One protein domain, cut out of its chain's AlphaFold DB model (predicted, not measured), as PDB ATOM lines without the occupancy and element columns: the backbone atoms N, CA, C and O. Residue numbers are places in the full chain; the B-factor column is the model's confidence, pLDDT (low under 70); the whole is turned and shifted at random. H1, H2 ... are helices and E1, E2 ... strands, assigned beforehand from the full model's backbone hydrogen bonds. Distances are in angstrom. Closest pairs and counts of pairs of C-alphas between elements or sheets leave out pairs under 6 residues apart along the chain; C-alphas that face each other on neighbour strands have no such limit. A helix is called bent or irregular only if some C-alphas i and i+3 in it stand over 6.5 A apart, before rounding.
ATOM      1  N   HIS A  18      32.564 -30.872  -8.122       97.62
ATOM      2  CA  HIS A  18      31.182 -31.310  -7.940       97.62
ATOM      3  C   HIS A  18      30.223 -30.522  -8.810       97.62
ATOM      4  O   HIS A  18      30.439 -29.358  -9.144       97.62
ATOM      5  N   THR A  19      29.149 -31.192  -9.206       97.56
ATOM      6  CA  THR A  19      28.166 -30.652 -10.136       97.56
ATOM      7  C   THR A  19      26.768 -30.884  -9.597       97.56
ATOM      8  O   THR A  19      26.438 -31.997  -9.197       97.56
ATOM      9  N   LEU A  20      25.937 -29.848  -9.607       98.31
ATOM     10  CA  LEU A  20      24.526 -29.932  -9.258       98.31
ATOM     11  C   LEU A  20      23.704 -29.391 -10.421       98.31
ATOM     12  O   LEU A  20      23.937 -28.273 -10.876       98.31
ATOM     13  N   SER A  21      22.731 -30.164 -10.897       97.88
ATOM     14  CA  SER A  21      21.897 -29.769 -12.032       97.88
ATOM     15  C   SER A  21      20.408 -29.823 -11.729       97.88
ATOM     16  O   SER A  21      19.922 -30.576 -10.876       97.88
ATOM     17  N   ARG A  22      19.642 -29.036 -12.486       96.88
ATOM     18  CA  ARG A  22      18.182 -29.027 -12.396       96.88
ATOM     19  C   ARG A  22      17.566 -30.377 -12.766       96.88
ATOM     20  O   ARG A  22      16.544 -30.751 -12.191       96.88
ATOM     21  N   ASP A  23      18.185 -31.134 -13.671       97.44
ATOM     22  CA  ASP A  23      17.738 -32.487 -14.026       97.44
ATOM     23  C   ASP A  23      17.780 -33.444 -12.821       97.44
ATOM     24  O   ASP A  23      16.826 -34.193 -12.594       97.44
ATOM     25  N   GLN A  24      18.814 -33.361 -11.978       97.75
ATOM     26  CA  GLN A  24      18.897 -34.161 -10.749       97.75
ATOM     27  C   GLN A  24      17.734 -33.850  -9.792       97.75
ATOM     28  O   GLN A  24      17.147 -34.764  -9.214       97.75
ATOM     29  N   ILE A  25      17.329 -32.580  -9.688       97.62
ATOM     30  CA  ILE A  25      16.172 -32.165  -8.877       97.62
ATOM     31  C   ILE A  25      14.867 -32.726  -9.457       97.62
ATOM     32  O   ILE A  25      14.012 -33.228  -8.723       97.62
ATOM     33  N   VAL A  26      14.701 -32.681 -10.782       97.19
ATOM     34  CA  VAL A  26      13.525 -33.250 -11.463       97.19
ATOM     35  C   VAL A  26      13.451 -34.763 -11.246       97.19
ATOM     36  O   VAL A  26      12.370 -35.286 -10.951       97.19
ATOM     37  N   LYS A  27      14.583 -35.468 -11.342       97.44
ATOM     38  CA  LYS A  27      14.687 -36.901 -11.032       97.44
ATOM     39  C   LYS A  27      14.301 -37.185  -9.582       97.44
ATOM     40  O   LYS A  27      13.452 -38.044  -9.357       97.44
ATOM     41  N   LEU A  28      14.804 -36.405  -8.624       97.44
ATOM     42  CA  LEU A  28      14.438 -36.529  -7.212       97.44
ATOM     43  C   LEU A  28      12.923 -36.371  -6.994       97.44
ATOM     44  O   LEU A  28      12.293 -37.220  -6.363       97.44
ATOM     45  N   LYS A  29      12.299 -35.344  -7.589       97.38
ATOM     46  CA  LYS A  29      10.836 -35.144  -7.523       97.38
ATOM     47  C   LYS A  29      10.056 -36.322  -8.107       97.38
ATOM     48  O   LYS A  29       9.007 -36.692  -7.571       97.38
ATOM     49  N   ARG A  30      10.530 -36.911  -9.210       97.06
ATOM     50  CA  ARG A  30       9.915 -38.108  -9.808       97.06
ATOM     51  C   ARG A  30      10.010 -39.300  -8.857       97.06
ATOM     52  O   ARG A  30       8.983 -39.935  -8.617       97.06
ATOM     53  N   SER A  31      11.180 -39.530  -8.261       95.62
ATOM     54  CA  SER A  31      11.386 -40.569  -7.249       95.62
ATOM     55  C   SER A  31      10.464 -40.376  -6.045       95.62
ATOM     56  O   SER A  31       9.795 -41.317  -5.638       95.62
ATOM     57  N   PHE A  32      10.307 -39.146  -5.542       95.88
ATOM     58  CA  PHE A  32       9.394 -38.850  -4.429       95.88
ATOM     59  C   PHE A  32       7.943 -39.209  -4.767       95.88
ATOM     60  O   PHE A  32       7.248 -39.835  -3.970       95.88
ATOM     61  N   ARG A  33       7.476 -38.868  -5.974       95.56
ATOM     62  CA  ARG A  33       6.118 -39.222  -6.428       95.56
ATOM     63  C   ARG A  33       5.916 -40.732  -6.545       95.56
ATOM     64  O   ARG A  33       4.819 -41.207  -6.264       95.56
ATOM     65  N   GLN A  34       6.930 -41.468  -6.997       94.06
ATOM     66  CA  GLN A  34       6.882 -42.931  -7.073       94.06
ATOM     67  C   GLN A  34       6.872 -43.554  -5.674       94.06
ATOM     68  O   GLN A  34       6.047 -44.423  -5.408       94.06
ATOM     69  N   LEU A  35       7.714 -43.054  -4.767       93.25
ATOM     70  CA  LEU A  35       7.767 -43.489  -3.372       93.25
ATOM     71  C   LEU A  35       6.426 -43.287  -2.673       93.25
ATOM     72  O   LEU A  35       5.909 -44.242  -2.117       93.25
ATOM     73  N   LYS A  36       5.809 -42.106  -2.789       94.19
ATOM     74  CA  LYS A  36       4.479 -41.843  -2.212       94.19
ATOM     75  C   LYS A  36       3.390 -42.775  -2.742       94.19
ATOM     76  O   LYS A  36       2.503 -43.161  -1.992       94.19
ATOM     77  N   ARG A  37       3.438 -43.109  -4.037       93.44
ATOM     78  CA  ARG A  37       2.477 -44.030  -4.665       93.44
ATOM     79  C   ARG A  37       2.675 -45.471  -4.211       93.44
ATOM     80  O   ARG A  37       1.698 -46.178  -4.015       93.44
ATOM     81  N   SER A  38       3.928 -45.898  -4.065       90.31
ATOM     82  CA  SER A  38       4.269 -47.263  -3.661       90.31
ATOM     83  C   SER A  38       4.172 -47.481  -2.151       90.31
ATOM     84  O   SER A  38       3.928 -48.600  -1.718       90.31
ATOM     85  N   ILE A  39       4.441 -46.443  -1.361       86.81
ATOM     86  CA  ILE A  39       4.600 -46.483   0.092       86.81
ATOM     87  C   ILE A  39       3.881 -45.250   0.646       86.81
ATOM     88  O   ILE A  39       4.448 -44.163   0.773       86.81
ATOM     89  N   GLY A  40       2.584 -45.407   0.904       85.50
ATOM     90  CA  GLY A  40       1.740 -44.329   1.411       85.50
ATOM     91  C   GLY A  40       2.223 -43.806   2.767       85.50
ATOM     92  O   GLY A  40       2.602 -44.576   3.647       85.50
ATOM     93  N   GLY A  41       2.200 -42.483   2.945       88.38
ATOM     94  CA  GLY A  41       2.576 -41.842   4.211       88.38
ATOM     95  C   GLY A  41       4.079 -41.820   4.510       88.38
ATOM     96  O   GLY A  41       4.456 -41.571   5.650       88.38
ATOM     97  N   ILE A  42       4.936 -42.077   3.517       94.31
ATOM     98  CA  ILE A  42       6.390 -41.969   3.673       94.31
ATOM     99  C   ILE A  42       6.817 -40.502   3.912       94.31
ATOM    100  O   ILE A  42       6.482 -39.636   3.094       94.31
ATOM    101  N   PRO A  43       7.543 -40.188   5.005       94.88
ATOM    102  CA  PRO A  43       7.985 -38.829   5.305       94.88
ATOM    103  C   PRO A  43       9.201 -38.472   4.443       94.88
ATOM    104  O   PRO A  43      10.309 -38.932   4.699       94.88
ATOM    105  N   LEU A  44       8.986 -37.679   3.392       95.94
ATOM    106  CA  LEU A  44      10.032 -37.250   2.457       95.94
ATOM    107  C   LEU A  44      10.453 -35.796   2.727       95.94
ATOM    108  O   LEU A  44       9.596 -34.983   3.078       95.94
ATOM    109  N   PRO A  45      11.723 -35.426   2.473       95.19
ATOM    110  CA  PRO A  45      12.217 -34.055   2.629       95.19
ATOM    111  C   PRO A  45      11.749 -33.157   1.464       95.19
ATOM    112  O   PRO A  45      12.519 -32.728   0.604       95.19
ATOM    113  N   GLU A  46      10.443 -32.887   1.380       93.56
ATOM    114  CA  GLU A  46       9.793 -32.207   0.241       93.56
ATOM    115  C   GLU A  46      10.177 -30.734   0.066       93.56
ATOM    116  O   GLU A  46      10.012 -30.162  -1.021       93.56
ATOM    117  N   PHE A  47      10.723 -30.124   1.117       95.81
ATOM    118  CA  PHE A  47      11.288 -28.785   1.047       95.81
ATOM    119  C   PHE A  47      12.472 -28.726   0.070       95.81
ATOM    120  O   PHE A  47      12.564 -27.784  -0.719       95.81
ATOM    121  N   VAL A  48      13.331 -29.751   0.064       97.25
ATOM    122  CA  VAL A  48      14.626 -29.741  -0.636       97.25
ATOM    123  C   VAL A  48      14.480 -29.517  -2.145       97.25
ATOM    124  O   VAL A  48      15.049 -28.546  -2.654       97.25
ATOM    125  N   PRO A  49      13.681 -30.307  -2.897       97.06
ATOM    126  CA  PRO A  49      13.558 -30.093  -4.337       97.06
ATOM    127  C   PRO A  49      12.945 -28.734  -4.694       97.06
ATOM    128  O   PRO A  49      13.233 -28.170  -5.747       97.06
ATOM    129  N   SER A  50      12.058 -28.221  -3.840       96.31
ATOM    130  CA  SER A  50      11.370 -26.948  -4.060       96.31
ATOM    131  C   SER A  50      12.292 -25.759  -3.801       96.31
ATOM    132  O   SER A  50      12.258 -24.787  -4.553       96.31
ATOM    133  N   ALA A  51      13.132 -25.838  -2.768       97.69
ATOM    134  CA  ALA A  51      14.119 -24.815  -2.445       97.69
ATOM    135  C   ALA A  51      15.225 -24.746  -3.508       97.69
ATOM    136  O   ALA A  51      15.510 -23.664  -4.016       97.69
ATOM    137  N   LEU A  52      15.760 -25.896  -3.928       97.69
ATOM    138  CA  LEU A  52      16.760 -25.942  -4.996       97.69
ATOM    139  C   LEU A  52      16.198 -25.419  -6.325       97.69
ATOM    140  O   LEU A  52      16.862 -24.648  -7.010       97.69
ATOM    141  N   GLU A  53      14.949 -25.746  -6.679       96.56
ATOM    142  CA  GLU A  53      14.332 -25.185  -7.888       96.56
ATOM    143  C   GLU A  53      14.255 -23.657  -7.879       96.56
ATOM    144  O   GLU A  53      14.384 -23.050  -8.942       96.56
ATOM    145  N   LYS A  54      14.042 -23.029  -6.716       96.38
ATOM    146  CA  LYS A  54      14.043 -21.563  -6.611       96.38
ATOM    147  C   LYS A  54      15.421 -20.993  -6.947       96.38
ATOM    148  O   LYS A  54      15.481 -20.054  -7.735       96.38
ATOM    149  N   ILE A  55      16.494 -21.604  -6.438       96.19
ATOM    150  CA  ILE A  55      17.878 -21.204  -6.745       96.19
ATOM    151  C   ILE A  55      18.168 -21.351  -8.245       96.19
ATOM    152  O   ILE A  55      18.683 -20.434  -8.881       96.19
ATOM    153  N   PHE A  56      17.796 -22.478  -8.859       95.06
ATOM    154  CA  PHE A  56      18.030 -22.665 -10.296       95.06
ATOM    155  C   PHE A  56      17.224 -21.692 -11.160       95.06
ATOM    156  O   PHE A  56      17.729 -21.231 -12.178       95.06
ATOM    157  N   ARG A  57      15.999 -21.338 -10.752       93.38
ATOM    158  CA  ARG A  57      15.209 -20.307 -11.444       93.38
ATOM    159  C   ARG A  57      15.853 -18.929 -11.337       93.38
ATOM    160  O   ARG A  57      15.897 -18.227 -12.340       93.38
ATOM    161  N   SER A  58      16.355 -18.538 -10.163       92.56
ATOM    162  CA  SER A  58      17.021 -17.239 -10.009       92.56
ATOM    163  C   SER A  58      18.306 -17.161 -10.833       92.56
ATOM    164  O   SER A  58      18.538 -16.148 -11.481       92.56
ATOM    165  N   LEU A  59      19.093 -18.242 -10.876       92.38
ATOM    166  CA  LEU A  59      20.288 -18.321 -11.723       92.38
ATOM    167  C   LEU A  59      19.939 -18.240 -13.211       92.38
ATOM    168  O   LEU A  59      20.606 -17.532 -13.958       92.38
ATOM    169  N   GLN A  60      18.872 -18.913 -13.642       89.88
ATOM    170  CA  GLN A  60      18.434 -18.863 -15.035       89.88
ATOM    171  C   GLN A  60      18.021 -17.445 -15.458       89.88
ATOM    172  O   GLN A  60      18.390 -17.011 -16.541       89.88
ATOM    173  N   VAL A  61      17.304 -16.712 -14.596       88.75
ATOM    174  CA  VAL A  61      16.939 -15.304 -14.845       88.75
ATOM    175  C   VAL A  61      18.173 -14.399 -14.842       88.75
ATOM    176  O   VAL A  61      18.270 -13.483 -15.651       88.75
ATOM    177  N   GLN A  62      19.125 -14.647 -13.940       88.25
ATOM    178  CA  GLN A  62      20.362 -13.872 -13.849       88.25
ATOM    179  C   GLN A  62      21.244 -14.018 -15.098       88.25
ATOM    180  O   GLN A  62      21.914 -13.064 -15.489       88.25
ATOM    181  N   PHE A  63      21.266 -15.206 -15.704       86.25
ATOM    182  CA  PHE A  63      22.135 -15.554 -16.828       86.25
ATOM    183  C   PHE A  63      21.354 -15.754 -18.136       86.25
ATOM    184  O   PHE A  63      21.631 -16.679 -18.893       86.25
ATOM    185  N   ASP A  64      20.380 -14.886 -18.415       73.44
ATOM    186  CA  ASP A  64      19.613 -14.916 -19.662       73.44
ATOM    187  C   ASP A  64      20.405 -14.251 -20.803       73.44
ATOM    188  O   ASP A  64      20.509 -13.026 -20.897       73.44
ATOM    189  N   GLY A  65      21.055 -15.058 -21.644       71.50
ATOM    190  CA  GLY A  65      21.854 -14.558 -22.759       71.50
ATOM    191  C   GLY A  65      22.284 -15.634 -23.753       71.50
ATOM    192  O   GLY A  65      21.968 -16.811 -23.614       71.50
ATOM    193  N   GLN A  66      23.023 -15.218 -24.788       70.75
ATOM    194  CA  GLN A  66      23.475 -16.101 -25.878       70.75
ATOM    195  C   GLN A  66      24.638 -17.029 -25.485       70.75
ATOM    196  O   GLN A  66      24.993 -17.931 -26.242       70.75
ATOM    197  N   VAL A  67      25.261 -16.805 -24.324       80.38
ATOM    198  CA  VAL A  67      26.407 -17.591 -23.859       80.38
ATOM    199  C   VAL A  67      25.901 -18.820 -23.107       80.38
ATOM    200  O   VAL A  67      24.976 -18.748 -22.307       80.38
ATOM    201  N   THR A  68      26.506 -19.980 -23.361       84.62
ATOM    202  CA  THR A  68      26.063 -21.242 -22.746       84.62
ATOM    203  C   THR A  68      26.604 -21.437 -21.328       84.62
ATOM    204  O   THR A  68      25.950 -22.078 -20.509       84.62
ATOM    205  N   THR A  69      27.785 -20.889 -21.028       89.25
ATOM    206  CA  THR A  69      28.480 -21.095 -19.750       89.25
ATOM    207  C   THR A  69      29.007 -19.778 -19.197       89.25
ATOM    208  O   THR A  69      29.745 -19.066 -19.875       89.25
ATOM    209  N   TYR A  70      28.679 -19.489 -17.940       90.81
ATOM    210  CA  TYR A  70      29.063 -18.271 -17.233       90.81
ATOM    211  C   TYR A  70      29.964 -18.588 -16.041       90.81
ATOM    212  O   TYR A  70      29.738 -19.571 -15.334       90.81
ATOM    213  N   PHE A  71      30.949 -17.727 -15.775       89.31
ATOM    214  CA  PHE A  71      31.677 -17.742 -14.507       89.31
ATOM    215  C   PHE A  71      30.817 -17.115 -13.410       89.31
ATOM    216  O   PHE A  71      30.372 -15.970 -13.521       89.31
ATOM    217  N   VAL A  72      30.610 -17.856 -12.328       87.25
ATOM    218  CA  VAL A  72      29.871 -17.393 -11.156       87.25
ATOM    219  C   VAL A  72      30.874 -16.822 -10.164       87.25
ATOM    220  O   VAL A  72      31.623 -17.557  -9.528       87.25
ATOM    221  N   LYS A  73      30.889 -15.490 -10.031       82.00
ATOM    222  CA  LYS A  73      31.825 -14.791  -9.135       82.00
ATOM    223  C   LYS A  73      31.597 -15.135  -7.662       82.00
ATOM    224  O   LYS A  73      32.553 -15.208  -6.901       82.00
ATOM    225  N   LYS A  74      30.336 -15.305  -7.260       83.81
ATOM    226  CA  LYS A  74      29.960 -15.694  -5.904       83.81
ATOM    227  C   LYS A  74      28.711 -16.563  -5.950       83.81
ATOM    228  O   LYS A  74      27.694 -16.141  -6.497       83.81
ATOM    229  N   LEU A  75      28.816 -17.764  -5.395       90.75
ATOM    230  CA  LEU A  75      27.688 -18.657  -5.165       90.75
ATOM    231  C   LEU A  75      27.129 -18.380  -3.767       90.75
ATOM    232  O   LEU A  75      27.896 -18.165  -2.834       90.75
ATOM    233  N   ASP A  76      25.809 -18.387  -3.610       93.38
ATOM    234  CA  ASP A  76      25.172 -18.261  -2.297       93.38
ATOM    235  C   ASP A  76      25.230 -19.595  -1.534       93.38
ATOM    236  O   ASP A  76      24.252 -20.343  -1.466       93.38
ATOM    237  N   VAL A  77      26.415 -19.923  -1.005       95.56
ATOM    238  CA  VAL A  77      26.679 -21.181  -0.287       95.56
ATOM    239  C   VAL A  77      25.781 -21.321   0.946       95.56
ATOM    240  O   VAL A  77      25.300 -22.417   1.228       95.56
ATOM    241  N   ALA A  78      25.460 -20.215   1.626       96.62
ATOM    242  CA  ALA A  78      24.600 -20.208   2.809       96.62
ATOM    243  C   ALA A  78      23.182 -20.732   2.515       96.62
ATOM    244  O   ALA A  78      22.620 -21.493   3.311       96.62
ATOM    245  N   SER A  79      22.613 -20.387   1.353       96.75
ATOM    246  CA  SER A  79      21.326 -20.944   0.921       96.75
ATOM    247  C   SER A  79      21.392 -22.455   0.700       96.75
ATOM    248  O   SER A  79      20.468 -23.168   1.093       96.75
ATOM    249  N   PHE A  80      22.476 -22.972   0.111       97.81
ATOM    250  CA  PHE A  80      22.650 -24.418  -0.049       97.81
ATOM    251  C   PHE A  80      22.852 -25.128   1.292       97.81
ATOM    252  O   PHE A  80      22.233 -26.169   1.508       97.81
ATOM    253  N   GLN A  81      23.640 -24.547   2.200       98.06
ATOM    254  CA  GLN A  81      23.833 -25.069   3.553       98.06
ATOM    255  C   GLN A  81      22.497 -25.168   4.296       98.06
ATOM    256  O   GLN A  81      22.146 -26.232   4.783       98.06
ATOM    257  N   THR A  82      21.674 -24.117   4.249       98.25
ATOM    258  CA  THR A  82      20.337 -24.122   4.871       98.25
ATOM    259  C   THR A  82      19.432 -25.231   4.314       98.25
ATOM    260  O   THR A  82      18.583 -25.779   5.019       98.25
ATOM    261  N   ILE A  83      19.558 -25.549   3.020       98.38
ATOM    262  CA  ILE A  83      18.810 -26.649   2.397       98.38
ATOM    263  C   ILE A  83      19.337 -28.002   2.880       98.38
ATOM    264  O   ILE A  83      18.524 -28.890   3.142       98.38
ATOM    265  N   LEU A  84      20.659 -28.156   2.988       98.56
ATOM    266  CA  LEU A  84      21.293 -29.365   3.500       98.56
ATOM    267  C   LEU A  84      20.910 -29.613   4.963       98.56
ATOM    268  O   LEU A  84      20.468 -30.714   5.264       98.56
ATOM    269  N   ASP A  85      20.964 -28.594   5.821       98.19
ATOM    270  CA  ASP A  85      20.593 -28.699   7.240       98.19
ATOM    271  C   ASP A  85      19.150 -29.202   7.393       98.19
ATOM    272  O   ASP A  85      18.873 -30.165   8.101       98.19
ATOM    273  N   LYS A  86      18.217 -28.631   6.619       97.44
ATOM    274  CA  LYS A  86      16.820 -29.097   6.597       97.44
ATOM    275  C   LYS A  86      16.663 -30.509   6.043       97.44
ATOM    276  O   LYS A  86      15.742 -31.221   6.435       97.44
ATOM    277  N   PHE A  87      17.519 -30.914   5.105       98.12
ATOM    278  CA  PHE A  87      17.569 -32.306   4.666       98.12
ATOM    279  C   PHE A  87      17.986 -33.191   5.846       98.12
ATOM    280  O   PHE A  87      17.310 -34.177   6.131       98.12
ATOM    281  N   GLU A  88      19.052 -32.827   6.558       97.88
ATOM    282  CA  GLU A  88      19.571 -33.564   7.714       97.88
ATOM    283  C   GLU A  88      18.569 -33.641   8.875       97.88
ATOM    284  O   GLU A  88      18.514 -34.668   9.545       97.88
ATOM    285  N   ASP A  89      17.700 -32.643   9.047       97.12
ATOM    286  CA  ASP A  89      16.600 -32.678  10.023       97.12
ATOM    287  C   ASP A  89      15.494 -33.692   9.662       97.12
ATOM    288  O   ASP A  89      14.861 -34.303  10.534       97.12
ATOM    289  N   ASP A  90      15.223 -33.875   8.369       96.19
ATOM    290  CA  ASP A  90      14.155 -34.751   7.869       96.19
ATOM    291  C   ASP A  90      14.638 -36.178   7.570       96.19
ATOM    292  O   ASP A  90      13.858 -37.135   7.656       96.19
ATOM    293  N   LEU A  91      15.925 -36.354   7.262       96.69
ATOM    294  CA  LEU A  91      16.518 -37.641   6.903       96.69
ATOM    295  C   LEU A  91      16.337 -38.714   7.997       96.69
ATOM    296  O   LEU A  91      15.948 -39.832   7.649       96.69
ATOM    297  N   PRO A  92      16.506 -38.433   9.307       96.81
ATOM    298  CA  PRO A  92      16.242 -39.408  10.362       96.81
ATOM    299  C   PRO A  92      14.797 -39.907  10.373       96.81
ATOM    300  O   PRO A  92      14.564 -41.092  10.608       96.81
ATOM    301  N   LYS A  93      13.820 -39.036  10.082       96.44
ATOM    302  CA  LYS A  93      12.396 -39.413  10.019       96.44
ATOM    303  C   LYS A  93      12.158 -40.386   8.868       96.44
ATOM    304  O   LYS A  93      11.482 -41.399   9.045       96.44
ATOM    305  N   TYR A  94      12.758 -40.102   7.712       96.62
ATOM    306  CA  TYR A  94      12.727 -40.973   6.541       96.62
ATOM    307  C   TYR A  94      13.352 -42.346   6.826       96.62
ATOM    308  O   TYR A  94      12.706 -43.375   6.627       96.62
ATOM    309  N   LEU A  95      14.581 -42.372   7.351       95.75
ATOM    310  CA  LEU A  95      15.303 -43.613   7.652       95.75
ATOM    311  C   LEU A  95      14.581 -44.451   8.711       95.75
ATOM    312  O   LEU A  95      14.428 -45.660   8.542       95.75
ATOM    313  N   ARG A  96      14.081 -43.810   9.773       96.31
ATOM    314  CA  ARG A  96      13.293 -44.476  10.815       96.31
ATOM    315  C   ARG A  96      12.040 -45.124  10.238       96.31
ATOM    316  O   ARG A  96      11.767 -46.278  10.553       96.31
ATOM    317  N   TYR A  97      11.329 -44.428   9.354       96.06
ATOM    318  CA  TYR A  97      10.160 -44.985   8.679       96.06
ATOM    319  C   TYR A  97      10.513 -46.236   7.857       96.06
ATOM    320  O   TYR A  97       9.788 -47.230   7.913       96.06
ATOM    321  N   LEU A  98      11.634 -46.225   7.119       94.88
ATOM    322  CA  LEU A  98      12.085 -47.402   6.365       94.88
ATOM    323  C   LEU A  98      12.359 -48.596   7.287       94.88
ATOM    324  O   LEU A  98      11.942 -49.708   6.975       94.88
ATOM    325  N   ILE A  99      13.004 -48.360   8.432       94.94
ATOM    326  CA  ILE A  99      13.300 -49.400   9.426       94.94
ATOM    327  C   ILE A  99      12.004 -49.952  10.035       94.94
ATOM    328  O   ILE A  99      11.781 -51.161  10.012       94.94
ATOM    329  N   GLU A 100      11.117 -49.081  10.523       95.25
ATOM    330  CA  GLU A 100       9.854 -49.467  11.174       95.25
ATOM    331  C   GLU A 100       8.922 -50.248  10.240       95.25
ATOM    332  O   GLU A 100       8.170 -51.116  10.682       95.25
ATOM    333  N   LYS A 101       8.973 -49.959   8.937       94.12
ATOM    334  CA  LYS A 101       8.205 -50.678   7.913       94.12
ATOM    335  C   LYS A 101       8.975 -51.830   7.265       94.12
ATOM    336  O   LYS A 101       8.435 -52.458   6.359       94.12
ATOM    337  N   SER A 102      10.203 -52.111   7.714       93.56
ATOM    338  CA  SER A 102      11.088 -53.142   7.145       93.56
ATOM    339  C   SER A 102      11.251 -53.015   5.621       93.56
ATOM    340  O   SER A 102      11.260 -53.996   4.878       93.56
ATOM    341  N   ILE A 103      11.346 -51.775   5.135       92.06
ATOM    342  CA  ILE A 103      11.477 -51.454   3.715       92.06
ATOM    343  C   ILE A 103      12.959 -51.405   3.363       92.06
ATOM    344  O   ILE A 103      13.672 -50.467   3.717       92.06
ATOM    345  N   HIS A 104      13.409 -52.386   2.588       89.12
ATOM    346  CA  HIS A 104      14.756 -52.395   2.033       89.12
ATOM    347  C   HIS A 104      14.785 -51.695   0.672       89.12
ATOM    348  O   HIS A 104      14.076 -52.082  -0.259       89.12
ATOM    349  N   LYS A 105      15.630 -50.668   0.547       86.44
ATOM    350  CA  LYS A 105      15.900 -49.975  -0.717       86.44
ATOM    351  C   LYS A 105      17.395 -49.935  -1.019       86.44
ATOM    352  O   LYS A 105      18.072 -48.992  -0.609       86.44
ATOM    353  N   PRO A 106      17.928 -50.928  -1.750       84.88
ATOM    354  CA  PRO A 106      19.239 -50.763  -2.357       84.88
ATOM    355  C   PRO A 106      19.173 -49.593  -3.350       84.88
ATOM    356  O   PRO A 106      18.210 -49.483  -4.111       84.88
ATOM    357  N   ASN A 107      20.181 -48.718  -3.333       89.12
ATOM    358  CA  ASN A 107      20.249 -47.508  -4.164       89.12
ATOM    359  C   ASN A 107      19.070 -46.543  -3.950       89.12
ATOM    360  O   ASN A 107      18.428 -46.094  -4.902       89.12
ATOM    361  N   ASP A 108      18.762 -46.243  -2.687       95.25
ATOM    362  CA  ASP A 108      17.701 -45.307  -2.334       95.25
ATOM    363  C   ASP A 108      17.963 -43.905  -2.930       95.25
ATOM    364  O   ASP A 108      18.935 -43.249  -2.547       95.25
ATOM    365  N   PRO A 109      17.086 -43.395  -3.818       95.19
ATOM    366  CA  PRO A 109      17.296 -42.111  -4.481       95.19
ATOM    367  C   PRO A 109      17.291 -40.914  -3.520       95.19
ATOM    368  O   PRO A 109      17.875 -39.884  -3.853       95.19
ATOM    369  N   VAL A 110      16.643 -41.020  -2.353       96.75
ATOM    370  CA  VAL A 110      16.662 -39.975  -1.316       96.75
ATOM    371  C   VAL A 110      18.054 -39.903  -0.695       96.75
ATOM    372  O   VAL A 110      18.641 -38.827  -0.626       96.75
ATOM    373  N   ILE A 111      18.596 -41.058  -0.302       97.19
ATOM    374  CA  ILE A 111      19.911 -41.174   0.339       97.19
ATOM    375  C   ILE A 111      21.020 -40.808  -0.654       97.19
ATOM    376  O   ILE A 111      21.912 -40.031  -0.324       97.19
ATOM    377  N   SER A 112      20.949 -41.311  -1.889       97.06
ATOM    378  CA  SER A 112      21.922 -40.977  -2.932       97.06
ATOM    379  C   SER A 112      21.952 -39.477  -3.226       97.06
ATOM    380  O   SER A 112      23.030 -38.905  -3.357       97.06
ATOM    381  N   PHE A 113      20.790 -38.820  -3.299       98.19
ATOM    382  CA  PHE A 113      20.757 -37.375  -3.511       98.19
ATOM    383  C   PHE A 113      21.245 -36.595  -2.286       98.19
ATOM    384  O   PHE A 113      21.888 -35.566  -2.463       98.19
ATOM    385  N   TYR A 114      20.973 -37.064  -1.063       98.19
ATOM    386  CA  TYR A 114      21.518 -36.454   0.154       98.19
ATOM    387  C   TYR A 114      23.047 -36.403   0.111       98.19
ATOM    388  O   TYR A 114      23.615 -35.325   0.262       98.19
ATOM    389  N   TYR A 115      23.708 -37.533  -0.165       97.75
ATOM    390  CA  TYR A 115      25.170 -37.565  -0.265       97.75
ATOM    391  C   TYR A 115      25.685 -36.673  -1.394       97.75
ATOM    392  O   TYR A 115      26.593 -35.883  -1.169       97.75
ATOM    393  N   HIS A 116      25.038 -36.715  -2.562       97.94
ATOM    394  CA  HIS A 116      25.386 -35.844  -3.688       97.94
ATOM    395  C   HIS A 116      25.288 -34.350  -3.334       97.94
ATOM    396  O   HIS A 116      26.176 -33.563  -3.656       97.94
ATOM    397  N   LEU A 117      24.209 -33.943  -2.656       98.31
ATOM    398  CA  LEU A 117      24.037 -32.565  -2.203       98.31
ATOM    399  C   LEU A 117      25.087 -32.206  -1.150       98.31
ATOM    400  O   LEU A 117      25.676 -31.134  -1.237       98.31
ATOM    401  N   LYS A 118      25.338 -33.093  -0.185       98.12
ATOM    402  CA  LYS A 118      26.337 -32.890   0.865       98.12
ATOM    403  C   LYS A 118      27.727 -32.645   0.287       98.12
ATOM    404  O   LYS A 118      28.334 -31.629   0.602       98.12
ATOM    405  N   GLU A 119      28.187 -33.513  -0.609       97.06
ATOM    406  CA  GLU A 119      29.486 -33.375  -1.278       97.06
ATOM    407  C   GLU A 119      29.581 -32.063  -2.075       97.06
ATOM    408  O   GLU A 119      30.602 -31.366  -2.035       97.06
ATOM    409  N   PHE A 120      28.493 -31.680  -2.755       98.12
ATOM    410  CA  PHE A 120      28.410 -30.400  -3.455       98.12
ATOM    411  C   PHE A 120      28.534 -29.206  -2.499       98.12
ATOM    412  O   PHE A 120      29.309 -28.295  -2.785       98.12
ATOM    413  N   VAL A 121      27.807 -29.198  -1.375       97.94
ATOM    414  CA  VAL A 121      27.852 -28.099  -0.392       97.94
ATOM    415  C   VAL A 121      29.212 -28.019   0.291       97.94
ATOM    416  O   VAL A 121      29.782 -26.936   0.361       97.94
ATOM    417  N   GLU A 122      29.775 -29.146   0.727       95.94
ATOM    418  CA  GLU A 122      31.116 -29.188   1.321       95.94
ATOM    419  C   GLU A 122      32.157 -28.599   0.362       95.94
ATOM    420  O   GLU A 122      32.955 -27.740   0.741       95.94
ATOM    421  N   THR A 123      32.098 -28.987  -0.912       95.62
ATOM    422  CA  THR A 123      32.995 -28.452  -1.944       95.62
ATOM    423  C   THR A 123      32.741 -26.971  -2.212       95.62
ATOM    424  O   THR A 123      33.697 -26.219  -2.391       95.62
ATOM    425  N   ALA A 124      31.484 -26.523  -2.209       96.38
ATOM    426  CA  ALA A 124      31.129 -25.115  -2.380       96.38
ATOM    427  C   ALA A 124      31.708 -24.244  -1.259       96.38
ATOM    428  O   ALA A 124      32.264 -23.183  -1.534       96.38
ATOM    429  N   THR A 125      31.644 -24.723  -0.017       95.69
ATOM    430  CA  THR A 125      32.206 -24.054   1.164       95.69
ATOM    431  C   THR A 125      33.725 -23.923   1.074       95.69
ATOM    432  O   THR A 125      34.282 -22.866   1.380       95.69
ATOM    433  N   ILE A 126      34.412 -24.972   0.607       93.19
ATOM    434  CA  ILE A 126      35.861 -24.922   0.364       93.19
ATOM    435  C   ILE A 126      36.172 -23.929  -0.767       93.19
ATOM    436  O   ILE A 126      37.079 -23.107  -0.638       93.19
ATOM    437  N   ALA A 127      35.404 -23.981  -1.858       93.75
ATOM    438  CA  ALA A 127      35.597 -23.146  -3.040       93.75
ATOM    439  C   ALA A 127      35.355 -21.652  -2.788       93.75
ATOM    440  O   ALA A 127      36.003 -20.828  -3.428       93.75
ATOM    441  N   GLU A 128      34.468 -21.285  -1.858       90.00
ATOM    442  CA  GLU A 128      34.197 -19.880  -1.515       90.00
ATOM    443  C   GLU A 128      35.450 -19.146  -1.011       90.00
ATOM    444  O   GLU A 128      35.621 -17.956  -1.271       90.00
ATOM    445  N   ASN A 129      36.353 -19.869  -0.343       87.62
ATOM    446  CA  ASN A 129      37.539 -19.311   0.307       87.62
ATOM    447  C   ASN A 129      38.847 -19.702  -0.401       87.62
ATOM    448  O   ASN A 129      39.919 -19.643   0.201       87.62
ATOM    449  N   SER A 130      38.775 -20.142  -1.661       89.81
ATOM    450  CA  SER A 130      39.915 -20.727  -2.365       89.81
ATOM    451  C   SER A 130      39.998 -20.301  -3.830       89.81
ATOM    452  O   SER A 130      39.088 -20.507  -4.632       89.81
ATOM    453  N   GLU A 131      41.173 -19.806  -4.225       91.12
ATOM    454  CA  GLU A 131      41.495 -19.525  -5.627       91.12
ATOM    455  C   GLU A 131      41.730 -20.795  -6.456       91.12
ATOM    456  O   GLU A 131      41.823 -20.714  -7.683       91.12
ATOM    457  N   GLN A 132      41.798 -21.975  -5.829       93.44
ATOM    458  CA  GLN A 132      41.963 -23.246  -6.536       93.44
ATOM    459  C   GLN A 132      40.693 -23.688  -7.265       93.44
ATOM    460  O   GLN A 132      40.751 -24.638  -8.042       93.44
ATOM    461  N   PHE A 133      39.567 -22.994  -7.088       95.94
ATOM    462  CA  PHE A 133      38.305 -23.353  -7.726       95.94
ATOM    463  C   PHE A 133      37.822 -22.320  -8.736       95.94
ATOM    464  O   PHE A 133      38.266 -21.171  -8.809       95.94
ATOM    465  N   SER A 134      36.911 -22.757  -9.592       96.00
ATOM    466  CA  SER A 134      36.088 -21.889 -10.424       96.00
ATOM    467  C   SER A 134      34.675 -22.433 -10.438       96.00
ATOM    468  O   SER A 134      34.469 -23.628 -10.628       96.00
ATOM    469  N   ILE A 135      33.702 -21.556 -10.221       96.31
ATOM    470  CA  ILE A 135      32.290 -21.924 -10.245       96.31
ATOM    471  C   ILE A 135      31.732 -21.509 -11.600       96.31
ATOM    472  O   ILE A 135      31.881 -20.364 -12.028       96.31
ATOM    473  N   LEU A 136      31.117 -22.462 -12.286       95.75
ATOM    474  CA  LEU A 136      30.541 -22.296 -13.609       95.75
ATOM    475  C   LEU A 136      29.042 -22.557 -13.536       95.75
ATOM    476  O   LEU A 136      28.609 -23.489 -12.860       95.75
ATOM    477  N   TYR A 137      28.260 -21.770 -14.264       96.31
ATOM    478  CA  TYR A 137      26.847 -22.040 -14.492       96.31
ATOM    479  C   TYR A 137      26.595 -22.256 -15.981       96.31
ATOM    480  O   TYR A 137      26.884 -21.379 -16.795       96.31
ATOM    481  N   ASN A 138      26.070 -23.426 -16.335       95.06
ATOM    482  CA  ASN A 138      25.652 -23.766 -17.688       95.06
ATOM    483  C   ASN A 138      24.139 -23.554 -17.819       95.06
ATOM    484  O   ASN A 138      23.356 -24.239 -17.157       95.06
ATOM    485  N   THR A 139      23.723 -22.620 -18.672       92.19
ATOM    486  CA  THR A 139      22.311 -22.245 -18.859       92.19
ATOM    487  C   THR A 139      21.519 -23.323 -19.589       92.19
ATOM    488  O   THR A 139      20.401 -23.642 -19.184       92.19
ATOM    489  N   HIS A 140      22.116 -23.940 -20.611       89.31
ATOM    490  CA  HIS A 140      21.489 -24.993 -21.414       89.31
ATOM    491  C   HIS A 140      21.181 -26.245 -20.584       89.31
ATOM    492  O   HIS A 140      20.092 -26.809 -20.675       89.31
ATOM    493  N   LEU A 141      22.123 -26.665 -19.737       92.06
ATOM    494  CA  LEU A 141      21.946 -27.807 -18.836       92.06
ATOM    495  C   LEU A 141      21.274 -27.420 -17.510       92.06
ATOM    496  O   LEU A 141      20.859 -28.306 -16.760       92.06
ATOM    497  N   SER A 142      21.141 -26.118 -17.219       94.62
ATOM    498  CA  SER A 142      20.786 -25.600 -15.891       94.62
ATOM    499  C   SER A 142      21.602 -26.303 -14.807       94.62
ATOM    500  O   SER A 142      21.066 -27.036 -13.972       94.62
ATOM    501  N   GLU A 143      22.915 -26.112 -14.864       96.44
ATOM    502  CA  GLU A 143      23.897 -26.859 -14.085       96.44
ATOM    503  C   GLU A 143      24.916 -25.917 -13.448       96.44
ATOM    504  O   GLU A 143      25.453 -25.036 -14.114       96.44
ATOM    505  N   ILE A 144      25.194 -26.117 -12.162       97.69
ATOM    506  CA  ILE A 144      26.273 -25.459 -11.432       97.69
ATOM    507  C   ILE A 144      27.412 -26.462 -11.307       97.69
ATOM    508  O   ILE A 144      27.224 -27.543 -10.748       97.69
ATOM    509  N   LYS A 145      28.597 -26.092 -11.784       97.44
ATOM    510  CA  LYS A 145      29.808 -26.902 -11.692       97.44
ATOM    511  C   LYS A 145      30.873 -26.160 -10.902       97.44
ATOM    512  O   LYS A 145      31.308 -25.083 -11.300       97.44
ATOM    513  N   ILE A 146      31.317 -26.760  -9.806       97.69
ATOM    514  CA  ILE A 146      32.496 -26.334  -9.061       97.69
ATOM    515  C   ILE A 146      33.673 -27.115  -9.636       97.69
ATOM    516  O   ILE A 146      33.715 -28.339  -9.546       97.69
ATOM    517  N   LEU A 147      34.590 -26.412 -10.293       96.75
ATOM    518  CA  LEU A 147      35.754 -26.985 -10.958       96.75
ATOM    519  C   LEU A 147      37.001 -26.743 -10.110       96.75
ATOM    520  O   LEU A 147      37.408 -25.595  -9.931       96.75
ATOM    521  N   CYS A 148      37.622 -27.818  -9.632       96.69
ATOM    522  CA  CYS A 148      38.951 -27.764  -9.039       96.69
ATOM    523  C   CYS A 148      39.999 -27.585 -10.147       96.69
ATOM    524  O   CYS A 148      40.035 -28.357 -11.106       96.69
ATOM    525  N   LYS A 149      40.837 -26.555 -10.023       95.06
ATOM    526  CA  LYS A 149      41.959 -26.253 -10.925       95.06
ATOM    527  C   LYS A 149      43.272 -26.825 -10.404       95.06
ATOM    528  O   LYS A 149      44.136 -27.181 -11.196       95.06
ATOM    529  N   ASP A 150      43.409 -26.896  -9.082       95.19
ATOM    530  CA  ASP A 150      44.583 -27.441  -8.413       95.19
ATOM    531  C   ASP A 150      44.183 -28.122  -7.099       95.19
ATOM    532  O   ASP A 150      43.679 -27.486  -6.175       95.19
ATOM    533  N   ALA A 151      44.417 -29.432  -7.023       94.94
ATOM    534  CA  ALA A 151      44.114 -30.237  -5.846       94.94
ATOM    535  C   ALA A 151      45.327 -30.462  -4.921       94.94
ATOM    536  O   ALA A 151      45.192 -31.124  -3.885       94.94
TER     537      ALA A 151
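Overview. This is residues 18 to 151 of the 206 residues of an uncharacterized protein of marine sediment metagenome (UniProt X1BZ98). Four helices or arms, H1, H2, H3a and H4, form an up-and-down bundle, each running against the one before it, and a four-stranded sheet stands towards one end of the long axis, with H2 and H4 covering one face as two layers. The bundle is staggered: H1 and the arm H3b reach towards the end away from the sheet. The 134 printed residues hold, in order, E1 H1 H2 E2 H3 H4 E3 E4; the sheet's order is E1 E4 E3 E2, all antiparallel, and the class is mixed. The whole is compact, with a radius of gyration of the C-alphas of 16.2 A, yet elongated, spanning 47 by 31 by 23 A.

Along the chain. E1, residues 18 to 21, begins at C-alpha 18 (31.182, -31.310, -7.940). H1, residues 22 to 38, is 24.5 A long, and H2, residues 47 to 62, 22.9 A. E2 is residues 69 to 71. H3, residues 77 to 100, was assigned as one helix by its hydrogen bonds but is bent, with C-alphas 89 and 92 6.7 A apart; its arms are H3a, residues 77 to 89, 18.4 A, and H3b, residues 92 to 100, 11.9 A. H4, residues 109 to 128, is 28.1 A long. E3, residues 133 to 138, is 16.1 A; E4, residues 143 to 148, is 15.9 A and ends at C-alpha 148 (38.951, -27.764, -9.039).

Arrangement. H1 and H2, a helical hairpin, touch, closest at C-alphas 25 and 49, 5.6 A, at a shallow tilt of 25 degrees. H2 touches H3a, closest at C-alphas 48 and 83, 6.0 A. H3a touches H4, closest at C-alphas 77 and 124, 6.3 A, at a shallow tilt of 32 degrees, only just short of steep. H4 touches H1 with residues 109 to 113 alone, closest at C-alphas 109 and 31, 6.7 A. H2 and H4 are apart. H4 has a height over the sheet of 7.8 A. In E1 and E4, N 20 and O 144 are 2.9 A apart; in the hairpin E3 and E4, N 136 and O 145, 2.8 A; in E3 and E2, N 70 and O 137, 2.8 A. Every O i to N i+4 pair is within hydrogen-bond range in H1, H2, H3a, H3b and H4.

Size, cuts and confidence. The C-alphas farthest apart, of Gln 66 and Glu 100, are 51.7 A apart. The printed part has no cut, and no link is long. Mean pLDDT of the printed part is 94.0; no printed residue is under 70.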